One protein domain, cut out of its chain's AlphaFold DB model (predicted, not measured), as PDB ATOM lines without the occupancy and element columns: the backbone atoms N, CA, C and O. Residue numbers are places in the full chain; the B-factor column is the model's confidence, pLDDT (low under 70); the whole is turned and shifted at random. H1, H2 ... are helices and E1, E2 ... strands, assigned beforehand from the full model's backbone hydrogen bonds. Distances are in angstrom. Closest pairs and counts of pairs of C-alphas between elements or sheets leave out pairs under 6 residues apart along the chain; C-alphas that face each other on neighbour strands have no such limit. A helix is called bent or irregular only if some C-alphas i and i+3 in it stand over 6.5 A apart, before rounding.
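What this domain is: This is residues 695 to 716 and 724 to 744 of the 964 residues of an uncharacterized protein of Neisseria sp (UniProt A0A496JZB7). What would one see first in this model? A thin, extended rod has the helix H1 sticking out at one end with residues 695 to 706, and the strand E2 at the other end, where the chain folds back after a long stretch with no named element. Between these ends the short strand E1 follows H1 and is paired with a piece of that unnamed stretch. What is printed, and how large is it? The printed part has 43 residues with one named helix and two named strands, in the order H1, E1, E2, in the class mixed, helices and strands; no two named strands pair. It is extended, with a radius of gyration of the C-alphas of 16.3 A and spans of 55 by 18 by 11 A.

Where its parts are: Where is the helix? H1 is residues 695 to 710, from C-alpha 695 at (10.697, 4.649, 25.716) to C-alpha 710 at (10.398, -3.163, 5.416), 21.8 A from first to last C-alpha. Where are the strands? E1 is residues 713 to 715, 6.6 A from first to last C-alpha. E2 is residues 740 to 744, 13.7 A long by the same measure, and ends at C-alpha 744 at (13.638, -28.999, 1.544).

How they stand to each other: How does H1 stand to the strands? H1 and E2 are apart, with no C-alpha of the one within 8 A of the other. H1 and E1 are apart by the same test, though a tight link of 2 residues joins them. Do E1 and E2 form a sheet? E1 and E2 are apart, and each pairs with no named strand. Residues 713 to 714 of E1 are paired with residues 724 to 725, antiparallel, in a stretch too short to be named. How well formed is the helix backbone? In H1 every O i to N i+4 pair is within hydrogen-bond range, and H1 is not bent.

The domain as a whole: How far does the printed part reach? The two C-alphas farthest apart are those of Lys 695 and Thr 738, at 54.7 A. Without residues 695 to 706, which stand free, the body spans 37 by 18 by 9 A. Where is the cut? Residues 717 to 723 are not printed, and C-alphas 716 and 724 are 8.7 A apart across the cut. The link from E1 to E2 runs across it, and its residues 724 to 739 hold no named element. How sure is the model? The mean pLDDT of the printed part is 78.5, and residues 708 to 711 and residue 737 are under 70.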
ATOM      1  N   LYS A 695      11.048   4.145  27.049       83.56
ATOM      2  CA  LYS A 695      10.697   4.649  25.716       83.56
ATOM      3  C   LYS A 695      11.753   4.257  24.679       83.56
ATOM      4  O   LYS A 695      11.382   3.830  23.592       83.56
ATOM      5  N   ALA A 696      13.040   4.311  25.023       80.75
ATOM      6  CA  ALA A 696      14.128   3.872  24.150       80.75
ATOM      7  C   ALA A 696      14.100   2.354  23.874       80.75
ATOM      8  O   ALA A 696      14.284   1.941  22.731       80.75
ATOM      9  N   GLU A 697      13.818   1.511  24.873       82.31
ATOM     10  CA  GLU A 697      13.638   0.064  24.672       82.31
ATOM     11  C   GLU A 697      12.400  -0.259  23.819       82.31
ATOM     12  O   GLU A 697      12.460  -1.124  22.947       82.31
ATOM     13  N   ILE A 698      11.291   0.469  24.006       80.44
ATOM     14  CA  ILE A 698      10.109   0.350  23.137       80.44
ATOM     15  C   ILE A 698      10.450   0.785  21.706       80.44
ATOM     16  O   ILE A 698      10.093   0.079  20.763       80.44
ATOM     17  N   GLN A 699      11.197   1.881  21.528       84.12
ATOM     18  CA  GLN A 699      11.633   2.342  20.209       84.12
ATOM     19  C   GLN A 699      12.532   1.313  19.515       84.12
ATOM     20  O   GLN A 699      12.308   1.036  18.344       84.12
ATOM     21  N   LYS A 700      13.461   0.652  20.222       83.19
ATOM     22  CA  LYS A 700      14.239  -0.473  19.663       83.19
ATOM     23  C   LYS A 700      13.338  -1.608  19.165       83.19
ATOM     24  O   LYS A 700      13.620  -2.189  18.121       83.19
ATOM     25  N   GLY A 701      12.246  -1.905  19.874       79.31
ATOM     26  CA  GLY A 701      11.230  -2.864  19.429       79.31
ATOM     27  C   GLY A 701      10.479  -2.409  18.171       79.31
ATOM     28  O   GLY A 701      10.282  -3.205  17.253       79.31
ATOM     29  N   VAL A 702      10.108  -1.128  18.092       80.19
ATOM     30  CA  VAL A 702       9.463  -0.518  16.913       80.19
ATOM     31  C   VAL A 702      10.413  -0.473  15.712       80.19
ATOM     32  O   VAL A 702      10.002  -0.806  14.605       80.19
ATOM     33  N   ASP A 703      11.685  -0.137  15.917       79.56
ATOM     34  CA  ASP A 703      12.707  -0.092  14.871       79.56
ATOM     35  C   ASP A 703      13.053  -1.497  14.371       79.56
ATOM     36  O   ASP A 703      13.145  -1.709  13.163       79.56
ATOM     37  N   ALA A 704      13.165  -2.483  15.268       77.31
ATOM     38  CA  ALA A 704      13.326  -3.887  14.894       77.31
ATOM     39  C   ALA A 704      12.118  -4.400  14.092       77.31
ATOM     40  O   ALA A 704      12.308  -5.046  13.061       77.31
ATOM     41  N   LYS A 705      10.888  -4.054  14.502       77.88
ATOM     42  CA  LYS A 705       9.668  -4.369  13.747       77.88
ATOM     43  C   LYS A 705       9.669  -3.698  12.373       77.88
ATOM     44  O   LYS A 705       9.466  -4.376  11.377       77.88
ATOM     45  N   ASN A 706       9.968  -2.401  12.291       74.81
ATOM     46  CA  ASN A 706      10.071  -1.683  11.019       74.81
ATOM     47  C   ASN A 706      11.152  -2.282  10.110       74.81
ATOM     48  O   ASN A 706      10.943  -2.380   8.903       74.81
ATOM     49  N   ILE A 707      12.291  -2.717  10.656       73.25
ATOM     50  CA  ILE A 707      13.329  -3.418   9.893       73.25
ATOM     51  C   ILE A 707      12.788  -4.753   9.365       73.25
ATOM     52  O   ILE A 707      12.895  -4.980   8.168       73.25
ATOM     53  N   VAL A 708      12.139  -5.581  10.187       69.94
ATOM     54  CA  VAL A 708      11.522  -6.850   9.747       69.94
ATOM     55  C   VAL A 708      10.430  -6.635   8.683       69.94
ATOM     56  O   VAL A 708      10.395  -7.349   7.680       69.94
ATOM     57  N   ASP A 709       9.579  -5.624   8.858       69.31
ATOM     58  CA  ASP A 709       8.442  -5.332   7.977       69.31
ATOM     59  C   ASP A 709       8.849  -4.680   6.641       69.31
ATOM     60  O   ASP A 709       8.122  -4.795   5.648       69.31
ATOM     61  N   THR A 710       9.975  -3.952   6.595       69.00
ATOM     62  CA  THR A 710      10.398  -3.163   5.416       69.00
ATOM     63  C   THR A 710      11.684  -3.655   4.752       69.00
ATOM     64  O   THR A 710      11.845  -3.464   3.547       69.00
ATOM     65  N   LYS A 711      12.579  -4.321   5.491       69.12
ATOM     66  CA  LYS A 711      13.858  -4.861   5.009       69.12
ATOM     67  C   LYS A 711      13.849  -6.383   5.137       69.12
ATOM     68  O   LYS A 711      14.268  -6.949   6.142       69.12
ATOM     69  N   GLY A 712      13.372  -7.035   4.082       72.88
ATOM     70  CA  GLY A 712      13.465  -8.485   3.953       72.88
ATOM     71  C   GLY A 712      14.908  -8.994   3.849       72.88
ATOM     72  O   GLY A 712      15.856  -8.221   3.709       72.88
ATOM     73  N   ILE A 713      15.068 -10.315   3.862       79.50
ATOM     74  CA  ILE A 713      16.348 -10.982   3.622       79.50
ATOM     75  C   ILE A 713      16.655 -10.907   2.120       79.50
ATOM     76  O   ILE A 713      15.855 -11.354   1.295       79.50
ATOM     77  N   THR A 714      17.803 -10.327   1.763       80.75
ATOM     78  CA  THR A 714      18.284 -10.233   0.376       80.75
ATOM     79  C   THR A 714      19.204 -11.402   0.037       80.75
ATOM     80  O   THR A 714      20.227 -11.602   0.688       80.75
ATOM     81  N   PHE A 715      18.871 -12.127  -1.027       78.62
ATOM     82  CA  PHE A 715      19.680 -13.191  -1.610       78.62
ATOM     83  C   PHE A 715      20.258 -12.726  -2.952       78.62
ATOM     84  O   PHE A 715      19.518 -12.369  -3.869       78.62
ATOM     85  N   SER A 716      21.585 -12.753  -3.072       75.56
ATOM     86  CA  SER A 716      22.303 -12.464  -4.318       75.56
ATOM     87  C   SER A 716      22.765 -13.765  -4.965       75.56
ATOM     88  O   SER A 716      23.479 -14.544  -4.335       75.56
ATOM     89  N   THR A 724      14.954  -9.826  -2.726       82.06
ATOM     90  CA  THR A 724      14.631  -9.565  -1.313       82.06
ATOM     91  C   THR A 724      13.257 -10.133  -0.973       82.06
ATOM     92  O   THR A 724      12.298  -9.876  -1.701       82.06
ATOM     93  N   LYS A 725      13.157 -10.876   0.135       83.12
ATOM     94  CA  LYS A 725      11.902 -11.446   0.656       83.12
ATOM     95  C   LYS A 725      11.697 -11.121   2.132       83.12
ATOM     96  O   LYS A 725      12.628 -11.250   2.925       83.12
ATOM     97  N   LYS A 726      10.503 -10.657   2.500       81.62
ATOM     98  CA  LYS A 726      10.134 -10.348   3.891       81.62
ATOM     99  C   LYS A 726      10.004 -11.630   4.718       81.62
ATOM    100  O   LYS A 726       9.889 -12.723   4.167       81.62
ATOM    101  N   LEU A 727       9.989 -11.495   6.045       71.94
ATOM    102  CA  LEU A 727       9.521 -12.597   6.889       71.94
ATOM    103  C   LEU A 727       8.067 -12.933   6.513       71.94
ATOM    104  O   LEU A 727       7.298 -12.040   6.162       71.94
ATOM    105  N   ASP A 728       7.738 -14.225   6.560       70.75
ATOM    106  CA  ASP A 728       6.484 -14.830   6.074       70.75
ATOM    107  C   ASP A 728       6.275 -14.841   4.536       70.75
ATOM    108  O   ASP A 728       5.290 -15.391   4.050       70.75
ATOM    109  N   GLU A 729       7.218 -14.338   3.722       79.50
ATOM    110  CA  GLU A 729       7.187 -14.548   2.264       79.50
ATOM    111  C   GLU A 729       8.003 -15.776   1.825       79.50
ATOM    112  O   GLU A 729       9.231 -15.799   1.922       79.50
ATOM    113  N   THR A 730       7.347 -16.765   1.210       75.56
ATOM    114  CA  THR A 730       8.020 -17.941   0.635       75.56
ATOM    115  C   THR A 730       8.999 -17.564  -0.487       75.56
ATOM    116  O   THR A 730       8.598 -17.093  -1.558       75.56
ATOM    117  N   LEU A 731      10.290 -17.843  -0.283       80.31
ATOM    118  CA  LEU A 731      11.311 -17.811  -1.333       80.31
ATOM    119  C   LEU A 731      11.406 -19.181  -2.020       80.31
ATOM    120  O   LEU A 731      11.998 -20.118  -1.489       80.31
ATOM    121  N   ALA A 732      10.850 -19.292  -3.224       79.38
ATOM    122  CA  ALA A 732      10.972 -20.497  -4.041       79.38
ATOM    123  C   ALA A 732      12.354 -20.566  -4.719       79.38
ATOM    124  O   ALA A 732      12.536 -20.042  -5.819       79.38
ATOM    125  N   ILE A 733      13.320 -21.228  -4.077       80.62
ATOM    126  CA  ILE A 733      14.576 -21.629  -4.725       80.62
ATOM    127  C   ILE A 733      14.275 -22.858  -5.589       80.62
ATOM    128  O   ILE A 733      13.990 -23.926  -5.054       80.62
ATOM    129  N   LYS A 734      14.302 -22.690  -6.914       78.00
ATOM    130  CA  LYS A 734      14.090 -23.764  -7.893       78.00
ATOM    131  C   LYS A 734      15.398 -24.135  -8.585       78.00
ATOM    132  O   LYS A 734      16.247 -23.270  -8.795       78.00
ATOM    133  N   GLY A 735      15.521 -25.399  -8.981       76.75
ATOM    134  CA  GLY A 735      16.477 -25.805 -10.009       76.75
ATOM    135  C   GLY A 735      16.016 -25.391 -11.413       76.75
ATOM    136  O   GLY A 735      15.045 -24.654 -11.580       76.75
ATOM    137  N   ASP A 736      16.685 -25.920 -12.436       77.31
ATOM    138  CA  ASP A 736      16.197 -25.910 -13.826       77.31
ATOM    139  C   ASP A 736      15.186 -27.050 -14.095       77.31
ATOM    140  O   ASP A 736      14.854 -27.329 -15.248       77.31
ATOM    141  N   ASP A 737      14.778 -27.763 -13.034       67.62
ATOM    142  CA  ASP A 737      14.012 -29.019 -12.991       67.62
ATOM    143  C   ASP A 737      14.554 -30.135 -13.920       67.62
ATOM    144  O   ASP A 737      13.966 -31.214 -14.051       67.62
ATOM    145  N   THR A 738      15.737 -29.932 -14.509       78.56
ATOM    146  CA  THR A 738      16.315 -30.731 -15.597       78.56
ATOM    147  C   THR A 738      17.588 -31.423 -15.129       78.56
ATOM    148  O   THR A 738      17.644 -32.648 -15.181       78.56
ATOM    149  N   ASN A 739      18.543 -30.665 -14.587       84.94
ATOM    150  CA  ASN A 739      19.864 -31.106 -14.134       84.94
ATOM    151  C   ASN A 739      20.102 -30.822 -12.646       84.94
ATOM    152  O   ASN A 739      20.778 -31.596 -11.973       84.94
ATOM    153  N   VAL A 740      19.541 -29.724 -12.134       88.38
ATOM    154  CA  VAL A 740      19.610 -29.301 -10.733       88.38
ATOM    155  C   VAL A 740      18.268 -29.573 -10.062       88.38
ATOM    156  O   VAL A 740      17.216 -29.211 -10.586       88.38
ATOM    157  N   VAL A 741      18.307 -30.179  -8.877       85.19
ATOM    158  CA  VAL A 741      17.147 -30.438  -8.019       85.19
ATOM    159  C   VAL A 741      17.360 -29.778  -6.659       85.19
ATOM    160  O   VAL A 741      18.466 -29.769  -6.112       85.19
ATOM    161  N   THR A 742      16.280 -29.223  -6.119       87.56
ATOM    162  CA  THR A 742      16.237 -28.504  -4.843       87.56
ATOM    163  C   THR A 742      15.247 -29.185  -3.900       87.56
ATOM    164  O   THR A 742      14.058 -29.248  -4.202       87.56
ATOM    165  N   GLU A 743      15.725 -29.684  -2.760       84.44
ATOM    166  CA  GLU A 743      14.934 -30.442  -1.779       84.44
ATOM    167  C   GLU A 743      14.950 -29.751  -0.412       84.44
ATOM    168  O   GLU A 743      16.011 -29.411   0.109       84.44
ATOM    169  N   SER A 744      13.778 -29.552   0.192       79.44
ATOM    170  CA  SER A 744      13.638 -28.999   1.544       79.44
ATOM    171  C   SER A 744      13.709 -30.100   2.607       79.44
ATOM    172  O   SER A 744      12.829 -30.960   2.655       79.44
TER     173      SER A 744